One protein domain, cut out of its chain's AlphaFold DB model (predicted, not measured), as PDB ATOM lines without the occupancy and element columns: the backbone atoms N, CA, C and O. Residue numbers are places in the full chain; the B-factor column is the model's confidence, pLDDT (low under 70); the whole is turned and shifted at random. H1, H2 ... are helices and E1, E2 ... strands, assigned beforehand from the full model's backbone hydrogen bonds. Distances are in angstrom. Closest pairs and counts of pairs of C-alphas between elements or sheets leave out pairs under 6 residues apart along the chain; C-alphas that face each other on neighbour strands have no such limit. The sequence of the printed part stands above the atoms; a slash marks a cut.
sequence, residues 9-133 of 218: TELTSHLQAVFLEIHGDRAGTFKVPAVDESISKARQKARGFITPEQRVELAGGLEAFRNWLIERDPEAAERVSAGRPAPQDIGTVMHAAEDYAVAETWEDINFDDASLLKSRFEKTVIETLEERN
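What this domain is: This is residues 9 to 133 of the 218 residues of an uncharacterized protein of Acidimicrobiaceae bacterium (UniProt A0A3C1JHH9). A short two-strand ribbon, E1 and E2, packs through E1 on residues 88 to 93 of H5, the helix in the middle of a cluster of mostly crossed helices. H1 and H3 pack on H5, as do H2 and H6, with H6 folding back along H5 as a helical hairpin; H4 meets H3 at a corner, and H7 lies beyond the ribbon. The printed part has 125 residues, with seven named helices and two named strands in the order H1 E1 H2 H3 H4 H5 H6 E2 H7; the sheet, E1 - E2, is antiparallel, and the class is mostly helix. The whole is compact, with a radius of gyration of the C-alphas of 14.6 A, and only just elongated, spanning 42 by 28 by 24 A.

Where its parts are: The strands are E1, residues 29 to 31, and E2, residues 125 to 127. H5, residues 88 to 105, is 26.0 A long and begins at C-alpha 88 (34.429, -38.505, 36.989). H3, residues 52 to 72, is the longest helix at 30.8 A. H1, residues 9 to 23, is 20.8 A long and begins at C-alpha 9 (19.954, -45.394, 55.071). H2 is residues 37 to 48, 16.7 A, and H6 residues 111 to 122, 15.8 A. H4 is residues 74 to 81, and H7, residues 129 to 132, ends at C-alpha 132 (25.297, -39.265, 23.506).

How they stand to each other: E1 and E2 are antiparallel at 150 degrees, with N 31 and O 125 2.8 A apart and N 29 and O 127 2.9 A apart, both within hydrogen-bond range. The closest C-alphas of E1 and H5 are those of Phe 30 and Asp 89, 5.5 A. H5 is the hub, touching four helices. The hairpin H5 and H6 touch at Tyr 100 and Lys 118, C-alphas 4.4 A apart, opposite ways at a shallow tilt of 33 degrees, only just short of steep. H3 touches H5 at Arg 66 and Met 94, 6.8 A between C-alphas, at a steep tilt of 46 degrees. H1 touches residues 58 to 65 of H3, closest C-alphas Thr 12 and Gly 61 at 4.9 A, and only just touches H5, with 3 pairs of C-alphas within 8 A. H2 touches H6, about perpendicular at 74 degrees, closest C-alphas Ala 42 and Asp 113 at 5.3 A. H3 and H4 touch only at the corner, only just, with 3 pairs of C-alphas within 8 A. H7 touches no helix. Every O i to N i+4 pair is within hydrogen-bond range in H1, H2, H3, H4 and H5; H6 has 6 of 8, and H7 is too short for such a pair.

The domain as a whole: The C-alphas farthest apart are those of Asp 108 and Asn 133, 44.2 A. The printed part has no cut, and no link is long. Mean pLDDT of the printed part is 86.6; residues 107 and 133 are under 70.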
ATOM      1  N   THR A   9      20.924 -44.629  55.876       84.56
ATOM      2  CA  THR A   9      19.954 -45.394  55.071       84.56
ATOM      3  C   THR A   9      18.753 -44.556  54.630       84.56
ATOM      4  O   THR A   9      18.330 -44.650  53.474       84.56
ATOM      5  N   GLU A  10      18.235 -43.704  55.512       86.56
ATOM      6  CA  GLU A  10      17.174 -42.742  55.206       86.56
ATOM      7  C   GLU A  10      17.660 -41.699  54.209       86.56
ATOM      8  O   GLU A  10      16.974 -41.439  53.223       86.56
ATOM      9  N   LEU A  11      18.879 -41.183  54.395       87.38
ATOM     10  CA  LEU A  11      19.509 -40.265  53.452       87.38
ATOM     11  C   LEU A  11      19.622 -40.883  52.058       87.38
ATOM     12  O   LEU A  11      19.251 -40.257  51.068       87.38
ATOM     13  N   THR A  12      20.110 -42.122  51.974       90.94
ATOM     14  CA  THR A  12      20.239 -42.827  50.693       90.94
ATOM     15  C   THR A  12      18.882 -42.969  50.012       90.94
ATOM     16  O   THR A  12      18.744 -42.637  48.836       90.94
ATOM     17  N   SER A  13      17.872 -43.435  50.751       91.94
ATOM     18  CA  SER A  13      16.519 -43.654  50.227       91.94
ATOM     19  C   SER A  13      15.877 -42.343  49.771       91.94
ATOM     20  O   SER A  13      15.239 -42.292  48.722       91.94
ATOM     21  N   HIS A  14      16.101 -41.265  50.523       91.69
ATOM     22  CA  HIS A  14      15.628 -39.931  50.183       91.69
ATOM     23  C   HIS A  14      16.301 -39.389  48.918       91.69
ATOM     24  O   HIS A  14      15.607 -38.969  47.995       91.69
ATOM     25  N   LEU A  15      17.632 -39.469  48.816       92.12
ATOM     26  CA  LEU A  15      18.362 -39.044  47.617       92.12
ATOM     27  C   LEU A  15      17.946 -39.850  46.380       92.12
ATOM     28  O   LEU A  15      17.806 -39.273  45.306       92.12
ATOM     29  N   GLN A  16      17.707 -41.160  46.518       93.62
ATOM     30  CA  GLN A  16      17.166 -41.985  45.433       93.62
ATOM     31  C   GLN A  16      15.772 -41.514  45.008       93.62
ATOM     32  O   GLN A  16      15.525 -41.368  43.813       93.62
ATOM     33  N   ALA A  17      14.878 -41.247  45.964       93.44
ATOM     34  CA  ALA A  17      13.524 -40.778  45.677       93.44
ATOM     35  C   ALA A  17      13.531 -39.424  44.952       93.44
ATOM     36  O   ALA A  17      12.936 -39.308  43.885       93.44
ATOM     37  N   VAL A  18      14.275 -38.443  45.473       92.88
ATOM     38  CA  VAL A  18      14.424 -37.112  44.863       92.88
ATOM     39  C   VAL A  18      15.054 -37.215  43.474       92.88
ATOM     40  O   VAL A  18      14.598 -36.586  42.522       92.88
ATOM     41  N   PHE A  19      16.094 -38.039  43.322       93.12
ATOM     42  CA  PHE A  19      16.732 -38.240  42.026       93.12
ATOM     43  C   PHE A  19      15.745 -38.791  40.991       93.12
ATOM     44  O   PHE A  19      15.701 -38.290  39.869       93.12
ATOM     45  N   LEU A  20      14.952 -39.801  41.361       93.44
ATOM     46  CA  LEU A  20      13.939 -40.391  40.484       93.44
ATOM     47  C   LEU A  20      12.792 -39.423  40.189       93.44
ATOM     48  O   LEU A  20      12.277 -39.423  39.076       93.44
ATOM     49  N   GLU A  21      12.401 -38.588  41.150       93.50
ATOM     50  CA  GLU A  21      11.375 -37.563  40.953       93.50
ATOM     51  C   GLU A  21      11.800 -36.536  39.895       93.50
ATOM     52  O   GLU A  21      11.025 -36.202  38.999       93.50
ATOM     53  N   ILE A  22      13.048 -36.070  39.966       90.69
ATOM     54  CA  ILE A  22      13.558 -35.006  39.094       90.69
ATOM     55  C   ILE A  22      13.980 -35.557  37.730       90.69
ATOM     56  O   ILE A  22      13.648 -34.992  36.685       90.69
ATOM     57  N   HIS A  23      14.739 -36.654  37.730       88.56
ATOM     58  CA  HIS A  23      15.418 -37.162  36.536       88.56
ATOM     59  C   HIS A  23      14.727 -38.377  35.913       88.56
ATOM     60  O   HIS A  23      15.097 -38.801  34.811       88.56
ATOM     61  N   GLY A  24      13.710 -38.928  36.579       89.12
ATOM     62  CA  GLY A  24      13.042 -40.156  36.168       89.12
ATOM     63  C   GLY A  24      13.991 -41.349  36.185       89.12
ATOM     64  O   GLY A  24      14.981 -41.393  36.914       89.12
ATOM     65  N   ASP A  25      13.729 -42.312  35.303       87.50
ATOM     66  CA  ASP A  25      14.557 -43.514  35.195       87.50
ATOM     67  C   ASP A  25      15.870 -43.330  34.422       87.50
ATOM     68  O   ASP A  25      16.588 -44.301  34.165       87.50
ATOM     69  N   ARG A  26      16.221 -42.095  34.061       86.25
ATOM     70  CA  ARG A  26      17.384 -41.810  33.219       86.25
ATOM     71  C   ARG A  26      18.680 -42.177  33.942       86.25
ATOM     72  O   ARG A  26      18.895 -41.831  35.100       86.25
ATOM     73  N   ALA A  27      19.565 -42.851  33.217       86.25
ATOM     74  CA  ALA A  27      20.904 -43.200  33.664       86.25
ATOM     75  C   ALA A  27      21.897 -42.996  32.520       86.25
ATOM     76  O   ALA A  27      21.567 -43.178  31.342       86.25
ATOM     77  N   GLY A  28      23.109 -42.581  32.863       84.38
ATOM     78  CA  GLY A  28      24.142 -42.260  31.899       84.38
ATOM     79  C   GLY A  28      25.012 -41.138  32.422       84.38
ATOM     80  O   GLY A  28      25.330 -41.084  33.606       84.38
ATOM     81  N   THR A  29      25.388 -40.226  31.535       85.38
ATOM     82  CA  THR A  29      26.356 -39.204  31.891       85.38
ATOM     83  C   THR A  29      25.720 -37.982  32.493       85.38
ATOM     84  O   THR A  29      24.738 -37.444  31.981       85.38
ATOM     85  N   PHE A  30      26.359 -37.507  33.548       89.06
ATOM     86  CA  PHE A  30      25.873 -36.394  34.324       89.06
ATOM     87  C   PHE A  30      26.526 -35.079  33.921       89.06
ATOM     88  O   PHE A  30      27.748 -34.921  33.929       89.06
ATOM     89  N   LYS A  31      25.687 -34.089  33.634       88.94
ATOM     90  CA  LYS A  31      26.077 -32.704  33.388       88.94
ATOM     91  C   LYS A  31      25.599 -31.850  34.547       88.94
ATOM     92  O   LYS A  31      24.487 -31.329  34.545       88.94
ATOM     93  N   VAL A  32      26.462 -31.741  35.551       88.38
ATOM     94  CA  VAL A  32      26.203 -30.951  36.756       88.38
ATOM     95  C   VAL A  32      26.621 -29.498  36.513       88.38
ATOM     96  O   VAL A  32      27.727 -29.269  36.013       88.38
ATOM     97  N   PRO A  33      25.799 -28.505  36.894       87.19
ATOM     98  CA  PRO A  33      26.195 -27.103  36.852       87.19
ATOM     99  C   PRO A  33      27.498 -26.837  37.621       87.19
ATOM    100  O   PRO A  33      27.742 -27.406  38.696       87.19
ATOM    101  N   ALA A  34      28.333 -25.951  37.076       85.44
ATOM    102  CA  ALA A  34      29.577 -25.535  37.714       85.44
ATOM    103  C   ALA A  34      29.319 -24.839  39.061       85.44
ATOM    104  O   ALA A  34      28.249 -24.278  39.295       85.44
ATOM    105  N   VAL A  35      30.311 -24.889  39.949       86.88
ATOM    106  CA  VAL A  35      30.284 -24.161  41.223       86.88
ATOM    107  C   VAL A  35      30.706 -22.720  40.968       86.88
ATOM    108  O   VAL A  35      31.814 -22.485  40.483       86.88
ATOM    109  N   ASP A  36      29.840 -21.770  41.309       87.81
ATOM    110  CA  ASP A  36      30.170 -20.347  41.350       87.81
ATOM    111  C   ASP A  36      30.561 -19.893  42.770       87.81
ATOM    112  O   ASP A  36      30.585 -20.676  43.725       87.81
ATOM    113  N   GLU A  37      30.912 -18.614  42.915       89.81
ATOM    114  CA  GLU A  37      31.355 -18.059  44.197       89.81
ATOM    115  C   GLU A  37      30.254 -18.106  45.271       89.81
ATOM    116  O   GLU A  37      30.549 -18.387  46.436       89.81
ATOM    117  N   SER A  38      28.991 -17.879  44.898       87.56
ATOM    118  CA  SER A  38      27.846 -17.961  45.814       87.56
ATOM    119  C   SER A  38      27.666 -19.369  46.370       87.56
ATOM    120  O   SER A  38      27.593 -19.547  47.585       87.56
ATOM    121  N   ILE A  39      27.691 -20.379  45.501       87.25
ATOM    122  CA  ILE A  39      27.592 -21.789  45.887       87.25
ATOM    123  C   ILE A  39      28.790 -22.179  46.751       87.25
ATOM    124  O   ILE A  39      28.628 -22.858  47.763       87.25
ATOM    125  N   SER A  40      29.998 -21.733  46.394       87.94
ATOM    126  CA  SER A  40      31.197 -22.022  47.186       87.94
ATOM    127  C   SER A  40      31.085 -21.474  48.613       87.94
ATOM    128  O   SER A  40      31.440 -22.173  49.564       87.94
ATOM    129  N   LYS A  41      30.577 -20.245  48.778       89.62
ATOM    130  CA  LYS A  41      30.355 -19.629  50.097       89.62
ATOM    131  C   LYS A  41      29.262 -20.351  50.882       89.62
ATOM    132  O   LYS A  41      29.491 -20.692  52.043       89.62
ATOM    133  N   ALA A  42      28.127 -20.642  50.243       87.81
ATOM    134  CA  ALA A  42      27.026 -21.387  50.854       87.81
ATOM    135  C   ALA A  42      27.495 -22.766  51.342       87.81
ATOM    136  O   ALA A  42      27.275 -23.124  52.497       87.81
ATOM    137  N   ARG A  43      28.255 -23.497  50.517       88.62
ATOM    138  CA  ARG A  43      28.835 -24.802  50.867       88.62
ATOM    139  C   ARG A  43      29.793 -24.711  52.052       88.62
ATOM    140  O   ARG A  43      29.749 -25.556  52.943       88.62
ATOM    141  N   GLN A  44      30.687 -23.721  52.063       88.69
ATOM    142  CA  GLN A  44      31.647 -23.556  53.156       88.69
ATOM    143  C   GLN A  44      30.937 -23.275  54.483       88.69
ATOM    144  O   GLN A  44      31.291 -23.864  55.503       88.69
ATOM    145  N   LYS A  45      29.924 -22.407  54.450       86.94
ATOM    146  CA  LYS A  45      29.083 -22.088  55.602       86.94
ATOM    147  C   LYS A  45      28.335 -23.329  56.088       86.94
ATOM    148  O   LYS A  45      28.445 -23.680  57.256       86.94
ATOM    149  N   ALA A  46      27.675 -24.042  55.178       84.19
ATOM    150  CA  ALA A  46      26.897 -25.232  55.490       84.19
ATOM    151  C   ALA A  46      27.744 -26.355  56.118       84.19
ATOM    152  O   ALA A  46      27.399 -26.894  57.165       84.19
ATOM    153  N   ARG A  47      28.933 -26.630  55.565       83.06
ATOM    154  CA  ARG A  47      29.882 -27.612  56.128       83.06
ATOM    155  C   ARG A  47      30.426 -27.235  57.509       83.06
ATOM    156  O   ARG A  47      30.920 -28.113  58.224       83.06
ATOM    157  N   GLY A  48      30.370 -25.952  57.868       82.62
ATOM    158  CA  GLY A  48      30.734 -25.447  59.190       82.62
ATOM    159  C   GLY A  48      29.761 -25.868  60.293       82.62
ATOM    160  O   GLY A  48      30.176 -25.937  61.446       82.62
ATOM    161  N   PHE A  49      28.518 -26.206  59.943       79.69
ATOM    162  CA  PHE A  49      27.482 -26.625  60.894       79.69
ATOM    163  C   PHE A  49      27.445 -28.140  61.146       79.69
ATOM    164  O   PHE A  49      26.706 -28.599  62.010       79.69
ATOM    165  N   ILE A  50      28.244 -28.928  60.418       80.38
ATOM    166  CA  ILE A  50      28.192 -30.394  60.481       80.38
ATOM    167  C   ILE A  50      29.123 -30.932  61.571       80.38
ATOM    168  O   ILE A  50      30.340 -30.703  61.508       80.38
ATOM    169  N   THR A  51      28.581 -31.713  62.510       83.06
ATOM    170  CA  THR A  51      29.382 -32.400  63.537       83.06
ATOM    171  C   THR A  51      30.182 -33.573  62.950       83.06
ATOM    172  O   THR A  51      29.842 -34.094  61.884       83.06
ATOM    173  N   PRO A  52      31.267 -34.026  63.602       84.81
ATOM    174  CA  PRO A  52      32.039 -35.176  63.131       84.81
ATOM    175  C   PRO A  52      31.204 -36.447  62.927       84.81
ATOM    176  O   PRO A  52      31.407 -37.145  61.937       84.81
ATOM    177  N   GLU A  53      30.252 -36.726  63.815       82.06
ATOM    178  CA  GLU A  53      29.382 -37.905  63.763       82.06
ATOM    179  C   GLU A  53      28.454 -37.845  62.543       82.06
ATOM    180  O   GLU A  53      28.397 -38.787  61.752       82.06
ATOM    181  N   GLN A  54      27.831 -36.687  62.309       80.38
ATOM    182  CA  GLN A  54      26.978 -36.448  61.141       80.38
ATOM    183  C   GLN A  54      27.751 -36.571  59.823       80.38
ATOM    184  O   GLN A  54      27.210 -37.028  58.819       80.38
ATOM    185  N   ARG A  55      29.042 -36.204  59.800       84.31
ATOM    186  CA  ARG A  55      29.886 -36.410  58.609       84.31
ATOM    187  C   ARG A  55      30.061 -37.887  58.274       84.31
ATOM    188  O   ARG A  55      30.171 -38.213  57.096       84.31
ATOM    189  N   VAL A  56      30.107 -38.764  59.278       85.62
ATOM    190  CA  VAL A  56      30.225 -40.213  59.067       85.62
ATOM    191  C   VAL A  56      28.930 -40.771  58.479       85.62
ATOM    192  O   VAL A  56      28.983 -41.509  57.496       85.62
ATOM    193  N   GLU A  57      27.777 -40.376  59.020       84.31
ATOM    194  CA  GLU A  57      26.465 -40.797  58.509       84.31
ATOM    195  C   GLU A  57      26.220 -40.299  57.079       84.31
ATOM    196  O   GLU A  57      25.839 -41.083  56.204       84.31
ATOM    197  N   LEU A  58      26.541 -39.025  56.817       86.62
ATOM    198  CA  LEU A  58      26.503 -38.421  55.486       86.62
ATOM    199  C   LEU A  58      27.394 -39.191  54.504       86.62
ATOM    200  O   LEU A  58      26.956 -39.522  53.405       86.62
ATOM    201  N   ALA A  59      28.632 -39.509  54.895       87.50
ATOM    202  CA  ALA A  59      29.561 -40.243  54.042       87.50
ATOM    203  C   ALA A  59      29.043 -41.649  53.699       87.50
ATOM    204  O   ALA A  59      29.087 -42.039  52.533       87.50
ATOM    205  N   GLY A  60      28.508 -42.378  54.685       87.00
ATOM    206  CA  GLY A  60      27.947 -43.714  54.474       87.00
ATOM    207  C   GLY A  60      26.728 -43.707  53.548       87.00
ATOM    208  O   GLY A  60      26.649 -44.518  52.623       87.00
ATOM    209  N   GLY A  61      25.803 -42.758  53.739       88.38
ATOM    210  CA  GLY A  61      24.629 -42.629  52.872       88.38
ATOM    211  C   GLY A  61      24.986 -42.210  51.441       88.38
ATOM    212  O   GLY A  61      24.482 -42.769  50.465       88.38
ATOM    213  N   LEU A  62      25.932 -41.279  51.288       91.75
ATOM    214  CA  LEU A  62      26.438 -40.884  49.974       91.75
ATOM    215  C   LEU A  62      27.165 -42.037  49.267       91.75
ATOM    216  O   LEU A  62      27.027 -42.191  48.055       91.75
ATOM    217  N   GLU A  63      27.911 -42.878  49.983       92.69
ATOM    218  CA  GLU A  63      28.557 -44.051  49.386       92.69
ATOM    219  C   GLU A  63      27.532 -45.053  48.837       92.69
ATOM    220  O   GLU A  63      27.664 -45.511  47.697       92.69
ATOM    221  N   ALA A  64      26.474 -45.343  49.596       91.56
ATOM    222  CA  ALA A  64      25.394 -46.211  49.134       91.56
ATOM    223  C   ALA A  64      24.657 -45.612  47.921       91.56
ATOM    224  O   ALA A  64      24.409 -46.315  46.937       91.56
ATOM    225  N   PHE A  65      24.388 -44.303  47.934       93.94
ATOM    226  CA  PHE A  65      23.802 -43.595  46.793       93.94
ATOM    227  C   PHE A  65      24.704 -43.644  45.549       93.94
ATOM    228  O   PHE A  65      24.232 -43.895  44.440       93.94
ATOM    229  N   ARG A  66      26.022 -43.488  45.722       93.69
ATOM    230  CA  ARG A  66      27.005 -43.611  44.638       93.69
ATOM    231  C   ARG A  66      26.968 -44.991  43.990       93.69
ATOM    232  O   ARG A  66      27.011 -45.082  42.765       93.69
ATOM    233  N   ASN A  67      26.923 -46.052  44.794       92.69
ATOM    234  CA  ASN A  67      26.881 -47.421  44.280       92.69
ATOM    235  C   ASN A  67      25.597 -47.666  43.483       92.69
ATOM    236  O   ASN A  67      25.661 -48.199  42.379       92.69
ATOM    237  N   TRP A  68      24.465 -47.154  43.970       94.50
ATOM    238  CA  TRP A  68      23.200 -47.194  43.239       94.50
ATOM    239  C   TRP A  68      23.269 -46.467  41.883       94.50
ATOM    240  O   TRP A  68      22.805 -47.002  40.879       94.50
ATOM    241  N   LEU A  69      23.903 -45.287  41.803       91.94
ATOM    242  CA  LEU A  69      24.116 -44.593  40.521       91.94
ATOM    243  C   LEU A  69      24.995 -45.403  39.555       91.94
ATOM    244  O   LEU A  69      24.713 -45.442  38.358       91.94
ATOM    245  N   ILE A  70      26.048 -46.053  40.067       89.56
ATOM    246  CA  ILE A  70      26.953 -46.895  39.268       89.56
ATOM    247  C   ILE A  70      26.208 -48.102  38.696       89.56
ATOM    248  O   ILE A  70      26.378 -48.410  37.523       89.56
ATOM    249  N   GLU A  71      25.388 -48.778  39.499       90.75
ATOM    250  CA  GLU A  71      24.634 -49.963  39.070       90.75
ATOM    251  C   GLU A  71      23.622 -49.653  37.959       90.75
ATOM    252  O   GLU A  71      23.340 -50.511  37.122       90.75
ATOM    253  N   ARG A  72      23.098 -48.421  37.921       88.88
ATOM    254  CA  ARG A  72      22.138 -47.975  36.901       88.88
ATOM    255  C   ARG A  72      22.772 -47.627  35.559       88.88
ATOM    256  O   ARG A  72      22.070 -47.673  34.552       88.88
ATOM    257  N   ASP A  73      24.050 -47.255  35.531       86.06
ATOM    258  CA  ASP A  73      24.779 -46.975  34.292       86.06
ATOM    259  C   ASP A  73      25.612 -48.203  33.882       86.06
ATOM    260  O   ASP A  73      26.645 -48.475  34.501       86.06
ATOM    261  N   PRO A  74      25.225 -48.934  32.815       81.50
ATOM    262  CA  PRO A  74      25.960 -50.109  32.359       81.50
ATOM    263  C   PRO A  74      27.442 -49.833  32.076       81.50
ATOM    264  O   PRO A  74      28.281 -50.688  32.364       81.50
ATOM    265  N   GLU A  75      27.786 -48.645  31.553       81.81
ATOM    266  CA  GLU A  75      29.183 -48.286  31.279       81.81
ATOM    267  C   GLU A  75      29.974 -48.097  32.584       81.81
ATOM    268  O   GLU A  75      31.133 -48.515  32.694       81.81
ATOM    269  N   ALA A  76      29.353 -47.481  33.596       84.75
ATOM    270  CA  ALA A  76      29.963 -47.296  34.907       84.75
ATOM    271  C   ALA A  76      30.119 -48.630  35.651       84.75
ATOM    272  O   ALA A  76      31.192 -48.898  36.200       84.75
ATOM    273  N   ALA A  77      29.089 -49.481  35.634       86.75
ATOM    274  CA  ALA A  77      29.103 -50.800  36.259       86.75
ATOM    275  C   ALA A  77      30.181 -51.717  35.654       86.75
ATOM    276  O   ALA A  77      30.964 -52.335  36.386       86.75
ATOM    277  N   GLU A  78      30.293 -51.769  34.322       82.06
ATOM    278  CA  GLU A  78      31.346 -52.532  33.638       82.06
ATOM    279  C   GLU A  78      32.741 -52.018  34.023       82.06
ATOM    280  O   GLU A  78      33.649 -52.789  34.335       82.06
ATOM    281  N   ARG A  79      32.918 -50.696  34.084       81.69
ATOM    282  CA  ARG A  79      34.198 -50.092  34.458       81.69
ATOM    283  C   ARG A  79      34.615 -50.450  35.886       81.69
ATOM    284  O   ARG A  79      35.775 -50.807  36.109       81.69
ATOM    285  N   VAL A  80      33.691 -50.341  36.838       85.44
ATOM    286  CA  VAL A  80      33.960 -50.622  38.254       85.44
ATOM    287  C   VAL A  80      34.198 -52.113  38.478       85.44
ATOM    288  O   VAL A  80      35.158 -52.472  39.160       85.44
ATOM    289  N   SER A  81      33.416 -52.987  37.837       83.88
ATOM    290  CA  SER A  81      33.651 -54.440  37.887       83.88
ATOM    291  C   SER A  81      34.998 -54.848  37.274       83.88
ATOM    292  O   SER A  81      35.638 -55.779  37.761       83.88
ATOM    293  N   ALA A  82      35.504 -54.097  36.289       82.00
ATOM    294  CA  ALA A  82      36.855 -54.252  35.744       82.00
ATOM    295  C   ALA A  82      37.975 -53.689  36.653       82.00
ATOM    296  O   ALA A  82      39.131 -53.602  36.227       82.00
ATOM    297  N   GLY A  83      37.655 -53.265  37.881       82.69
ATOM    298  CA  GLY A  83      38.604 -52.728  38.861       82.69
ATOM    299  C   GLY A  83      39.093 -51.310  38.556       82.69
ATOM    300  O   GLY A  83      40.091 -50.862  39.122       82.69
ATOM    301  N   ARG A  84      38.431 -50.591  37.642       84.06
ATOM    302  CA  ARG A  84      38.767 -49.202  37.301       84.06
ATOM    303  C   ARG A  84      37.927 -48.237  38.151       84.06
ATOM    304  O   ARG A  84      36.801 -48.566  38.516       84.06
ATOM    305  N   PRO A  85      38.429 -47.026  38.450       82.62
ATOM    306  CA  PRO A  85      37.658 -46.041  39.206       82.62
ATOM    307  C   PRO A  85      36.404 -45.620  38.434       82.62
ATOM    308  O   PRO A  85      36.435 -45.550  37.202       82.62
ATOM    309  N   ALA A  86      35.331 -45.302  39.160       82.25
ATOM    310  CA  ALA A  86      34.084 -44.818  38.572       82.25
ATOM    311  C   ALA A  86      34.300 -43.555  37.704       82.25
ATOM    312  O   ALA A  86      35.270 -42.820  37.926       82.25
ATOM    313  N   PRO A  87      33.413 -43.297  36.727       83.50
ATOM    314  CA  PRO A  87      33.437 -42.075  35.927       83.50
ATOM    315  C   PRO A  87      33.491 -40.785  36.768       83.50
ATOM    316  O   PRO A  87      32.921 -40.697  37.858       83.50
ATOM    317  N   GLN A  88      34.208 -39.772  36.272       85.19
ATOM    318  CA  GLN A  88      34.429 -38.505  36.989       85.19
ATOM    319  C   GLN A  88      33.133 -37.701  37.183       85.19
ATOM    320  O   GLN A  88      32.978 -36.984  38.175       85.19
ATOM    321  N   ASP A  89      32.198 -37.811  36.247       84.31
ATOM    322  CA  ASP A  89      30.894 -37.162  36.307       84.31
ATOM    323  C   ASP A  89      30.026 -37.714  37.445       84.31
ATOM    324  O   ASP A  89      29.396 -36.914  38.135       84.31
ATOM    325  N   ILE A  90      30.113 -39.016  37.764       87.69
ATOM    326  CA  ILE A  90      29.517 -39.571  38.996       87.69
ATOM    327  C   ILE A  90      30.096 -38.867  40.226       87.69
ATOM    328  O   ILE A  90      29.346 -38.424  41.088       87.69
ATOM    329  N   GLY A  91      31.419 -38.683  40.300       87.50
ATOM    330  CA  GLY A  91      32.043 -37.927  41.397       87.50
ATOM    331  C   GLY A  91      31.542 -36.479  41.490       87.50
ATOM    332  O   GLY A  91      31.342 -35.948  42.580       87.50
ATOM    333  N   THR A  92      31.269 -35.851  40.347       88.06
ATOM    334  CA  THR A  92      30.742 -34.480  40.294       88.06
ATOM    335  C   THR A  92      29.293 -34.411  40.784       88.06
ATOM    336  O   THR A  92      28.949 -33.487  41.521       88.06
ATOM    337  N   VAL A  93      28.464 -35.401  40.437       91.56
ATOM    338  CA  VAL A  93      27.103 -35.541  40.984       91.56
ATOM    339  C   VAL A  93      27.129 -35.812  42.465       91.56
ATOM    340  O   VAL A  93      26.340 -35.211  43.180       91.56
ATOM    341  N   MET A  94      28.054 -36.638  42.950       93.56
ATOM    342  CA  MET A  94      28.175 -36.897  44.383       93.56
ATOM    343  C   MET A  94      28.411 -35.614  45.177       93.56
ATOM    344  O   MET A  94      27.820 -35.440  46.234       93.56
ATOM    345  N   HIS A  95      29.188 -34.670  44.643       90.94
ATOM    346  CA  HIS A  95      29.351 -33.360  45.273       90.94
ATOM    347  C   HIS A  95      28.095 -32.482  45.231       90.94
ATOM    348  O   HIS A  95      27.972 -31.601  46.078       90.94
ATOM    349  N   ALA A  96      27.206 -32.663  44.253       91.00
ATOM    350  CA  ALA A  96      25.916 -31.975  44.205       91.00
ATOM    351  C   ALA A  96      24.867 -32.662  45.095       91.00
ATOM    352  O   ALA A  96      24.071 -31.978  45.724       91.00
ATOM    353  N   ALA A  97      24.894 -33.991  45.196       92.44
ATOM    354  CA  ALA A  97      24.069 -34.760  46.121       92.44
ATOM    355  C   ALA A  97      24.454 -34.473  47.579       92.44
ATOM    356  O   ALA A  97      23.582 -34.332  48.426       92.44
ATOM    357  N   GLU A  98      25.753 -34.315  47.858       91.69
ATOM    358  CA  GLU A  98      26.246 -33.827  49.148       91.69
ATOM    359  C   GLU A  98      25.701 -32.424  49.440       91.69
ATOM    360  O   GLU A  98      25.154 -32.217  50.512       91.69
ATOM    361  N   ASP A  99      25.787 -31.481  48.491       90.88
ATOM    362  CA  ASP A  99      25.215 -30.133  48.660       90.88
ATOM    363  C   ASP A  99      23.705 -30.183  48.943       90.88
ATOM    364  O   ASP A  99      23.221 -29.464  49.814       90.88
ATOM    365  N   TYR A 100      22.975 -31.035  48.216       91.62
ATOM    366  CA  TYR A 100      21.533 -31.210  48.370       91.62
ATOM    367  C   TYR A 100      21.179 -31.774  49.747       91.62
ATOM    368  O   TYR A 100      20.365 -31.188  50.454       91.62
ATOM    369  N   ALA A 101      21.836 -32.864  50.151       89.38
ATOM    370  CA  ALA A 101      21.691 -33.445  51.482       89.38
ATOM    371  C   ALA A 101      21.963 -32.385  52.552       89.38
ATOM    372  O   ALA A 101      21.136 -32.159  53.432       89.38
ATOM    373  N   VAL A 102      23.082 -31.667  52.394       87.25
ATOM    374  CA  VAL A 102      23.504 -30.570  53.265       87.25
ATOM    375  C   VAL A 102      22.455 -29.467  53.401       87.25
ATOM    376  O   VAL A 102      22.296 -28.892  54.470       87.25
ATOM    377  N   ALA A 103      21.700 -29.190  52.349       87.62
ATOM    378  CA  ALA A 103      20.651 -28.182  52.367       87.62
ATOM    379  C   ALA A 103      19.290 -28.680  52.884       87.62
ATOM    380  O   ALA A 103      18.450 -27.851  53.226       87.62
ATOM    381  N   GLU A 104      19.035 -29.990  52.894       83.50
ATOM    382  CA  GLU A 104      17.788 -30.573  53.416       83.50
ATOM    383  C   GLU A 104      17.850 -30.842  54.918       83.50
ATOM    384  O   GLU A 104      16.908 -30.538  55.640       83.50
ATOM    385  N   THR A 105      18.951 -31.414  55.407       75.88
ATOM    386  CA  THR A 105      19.000 -31.914  56.791       75.88
ATOM    387  C   THR A 105      19.358 -30.828  57.816       75.88
ATOM    388  O   THR A 105      19.238 -31.061  59.015       75.88
ATOM    389  N   TRP A 106      19.806 -29.640  57.387       73.38
ATOM    390  CA  TRP A 106      20.357 -28.626  58.294       73.38
ATOM    391  C   TRP A 106      19.491 -27.365  58.382       73.38
ATOM    392  O   TRP A 106      19.426 -26.562  57.453       73.38
ATOM    393  N   GLU A 107      18.893 -27.165  59.557       66.44
ATOM    394  CA  GLU A 107      17.948 -26.076  59.854       66.44
ATOM    395  C   GLU A 107      18.604 -24.683  59.964       66.44
ATOM    396  O   GLU A 107      17.939 -23.671  59.760       66.44
ATOM    397  N   ASP A 108      19.913 -24.612  60.234       73.50
ATOM    398  CA  ASP A 108      20.643 -23.344  60.432       73.50
ATOM    399  C   ASP A 108      21.088 -22.664  59.118       73.50
ATOM    400  O   ASP A 108      21.713 -21.593  59.118       73.50
ATOM    401  N   ILE A 109      20.791 -23.275  57.968       80.81
ATOM    402  CA  ILE A 109      21.098 -22.707  56.655       80.81
ATOM    403  C   ILE A 109      19.970 -21.751  56.250       80.81
ATOM    404  O   ILE A 109      18.791 -22.082  56.310       80.81
ATOM    405  N   ASN A 110      20.333 -20.546  55.795       85.81
ATOM    406  CA  ASN A 110      19.347 -19.604  55.263       85.81
ATOM    407  C   ASN A 110      18.658 -20.204  54.026       85.81
ATOM    408  O   ASN A 110      19.310 -20.852  53.209       85.81
ATOM    409  N   PHE A 111      17.375 -19.904  53.838       86.69
ATOM    410  CA  PHE A 111      16.576 -20.380  52.712       86.69
ATOM    411  C   PHE A 111      17.253 -20.145  51.349       86.69
ATOM    412  O   PHE A 111      17.282 -21.050  50.516       86.69
ATOM    413  N   ASP A 112      17.863 -18.973  51.142       87.62
ATOM    414  CA  ASP A 112      18.558 -18.652  49.888       87.62
ATOM    415  C   ASP A 112      19.781 -19.557  49.652       87.62
ATOM    416  O   ASP A 112      19.983 -20.061  48.546       87.62
ATOM    417  N   ASP A 113      20.574 -19.806  50.699       88.38
ATOM    418  CA  ASP A 113      21.755 -20.676  50.639       88.38
ATOM    419  C   ASP A 113      21.328 -22.132  50.382       88.38
ATOM    420  O   ASP A 113      21.920 -22.820  49.546       88.38
ATOM    421  N   ALA A 114      20.267 -22.590  51.057       88.62
ATOM    422  CA  ALA A 114      19.712 -23.926  50.875       88.62
ATOM    423  C   ALA A 114      19.182 -24.118  49.445       88.62
ATOM    424  O   ALA A 114      19.504 -25.109  48.792       88.62
ATOM    425  N   SER A 115      18.438 -23.142  48.915       90.38
ATOM    426  CA  SER A 115      17.925 -23.181  47.542       90.38
ATOM    427  C   SER A 115      19.055 -23.242  46.509       90.38
ATOM    428  O   SER A 115      18.996 -24.040  45.570       90.38
ATOM    429  N   LEU A 116      20.127 -22.463  46.697       90.19
ATOM    430  CA  LEU A 116      21.295 -22.500  45.814       90.19
ATOM    431  C   LEU A 116      21.957 -23.882  45.788       90.19
ATOM    432  O   LEU A 116      22.248 -24.397  44.703       90.19
ATOM    433  N   LEU A 117      22.161 -24.487  46.960       89.75
ATOM    434  CA  LEU A 117      22.782 -25.805  47.101       89.75
ATOM    435  C   LEU A 117      21.918 -26.917  46.486       89.75
ATOM    436  O   LEU A 117      22.435 -27.709  45.691       89.75
ATOM    437  N   LYS A 118      20.603 -26.918  46.748       92.06
ATOM    438  CA  LYS A 118      19.660 -27.884  46.151       92.06
ATOM    439  C   LYS A 118      19.617 -27.775  44.628       92.06
ATOM    440  O   LYS A 118      19.670 -28.785  43.921       92.06
ATOM    441  N   SER A 119      19.656 -26.545  44.107       90.88
ATOM    442  CA  SER A 119      19.492 -26.285  42.674       90.88
ATOM    443  C   SER A 119      20.524 -26.978  41.779       90.88
ATOM    444  O   SER A 119      20.249 -27.216  40.605       90.88
ATOM    445  N   ARG A 120      21.717 -27.315  42.289       90.62
ATOM    446  CA  ARG A 120      22.738 -28.017  41.492       90.62
ATOM    447  C   ARG A 120      22.348 -29.453  41.192       90.62
ATOM    448  O   ARG A 120      22.547 -29.913  40.068       90.62
ATOM    449  N   PHE A 121      21.811 -30.147  42.187       91.62
ATOM    450  CA  PHE A 121      21.338 -31.515  42.024       91.62
ATOM    451  C   PHE A 121      20.084 -31.547  41.143       91.62
ATOM    452  O   PHE A 121      20.009 -32.337  40.204       91.62
ATOM    453  N   GLU A 122      19.172 -30.596  41.353       90.62
ATOM    454  CA  GLU A 122      17.937 -30.466  40.574       90.62
ATOM    455  C   GLU A 122      18.181 -30.127  39.101       90.62
ATOM    456  O   GLU A 122      17.574 -30.711  38.209       90.62
ATOM    457  N   LYS A 123      19.112 -29.210  38.816       91.62
ATOM    458  CA  LYS A 123      19.448 -28.792  37.442       91.62
ATOM    459  C   LYS A 123      20.449 -29.721  36.757       91.62
ATOM    460  O   LYS A 123      20.935 -29.388  35.673       91.62
ATOM    461  N   THR A 124      20.818 -30.840  37.381       89.62
ATOM    462  CA  THR A 124      21.695 -31.823  36.739       89.62
ATOM    463  C   THR A 124      20.993 -32.383  35.507       89.62
ATOM    464  O   THR A 124      19.833 -32.762  35.561       89.62
ATOM    465  N   VAL A 125      21.680 -32.427  34.370       89.62
ATOM    466  CA  VAL A 125      21.132 -33.044  33.156       89.62
ATOM    467  C   VAL A 125      21.771 -34.410  32.970       89.62
ATOM    468  O   VAL A 125      22.994 -34.532  33.040       89.62
ATOM    469  N   ILE A 126      20.952 -35.426  32.713       89.31
ATOM    470  CA  ILE A 126      21.417 -36.779  32.407       89.31
ATOM    471  C   ILE A 126      21.322 -37.000  30.904       89.31
ATOM    472  O   ILE A 126      20.246 -36.850  30.332       89.31
ATOM    473  N   GLU A 127      22.431 -37.374  30.276       83.94
ATOM    474  CA  GLU A 127      22.454 -37.830  28.887       83.94
ATOM    475  C   GLU A 127      22.624 -39.346  28.835       83.94
ATOM    476  O   GLU A 127      23.661 -39.891  29.247       83.94
ATOM    477  N   THR A 128      21.623 -40.040  28.295       83.38
ATOM    478  CA  THR A 128      21.699 -41.498  28.151       83.38
ATOM    479  C   THR A 128      22.755 -41.889  27.114       83.38
ATOM    480  O   THR A 128      23.258 -41.065  26.341       83.38
ATOM    481  N   LEU A 129      23.145 -43.165  27.099       73.06
ATOM    482  CA  LEU A 129      24.121 -43.672  26.132       73.06
ATOM    483  C   LEU A 129      23.674 -43.432  24.681       73.06
ATOM    484  O   LEU A 129      24.489 -43.064  23.830       73.06
ATOM    485  N   GLU A 130      22.383 -43.613  24.411       71.62
ATOM    486  CA  GLU A 130      21.766 -43.427  23.099       71.62
ATOM    487  C   GLU A 130      21.763 -41.958  22.673       71.62
ATOM    488  O   GLU A 130      22.036 -41.653  21.513       71.62
ATOM    489  N   GLU A 131      21.488 -41.041  23.603       77.88
ATOM    490  CA  GLU A 131      21.464 -39.596  23.346       77.88
ATOM    491  C   GLU A 131      22.868 -39.052  23.060       77.88
ATOM    492  O   GLU A 131      23.048 -38.230  22.161       77.88
ATOM    493  N   ARG A 132      23.881 -39.570  23.768       70.25
ATOM    494  CA  ARG A 132      25.297 -39.265  23.506       70.25
ATOM    495  C   ARG A 132      25.774 -39.814  22.167       70.25
ATOM    496  O   ARG A 132      26.667 -39.243  21.535       70.25
ATOM    497  N   ASN A 133      25.182 -40.920  21.725       64.75
ATOM    498  CA  ASN A 133      25.560 -41.620  20.508       64.75
ATOM    499  C   ASN A 133      24.384 -41.692  19.524       64.75
ATOM    500  O   ASN A 133      23.908 -42.784  19.208       64.75
TER     501      ASN A 133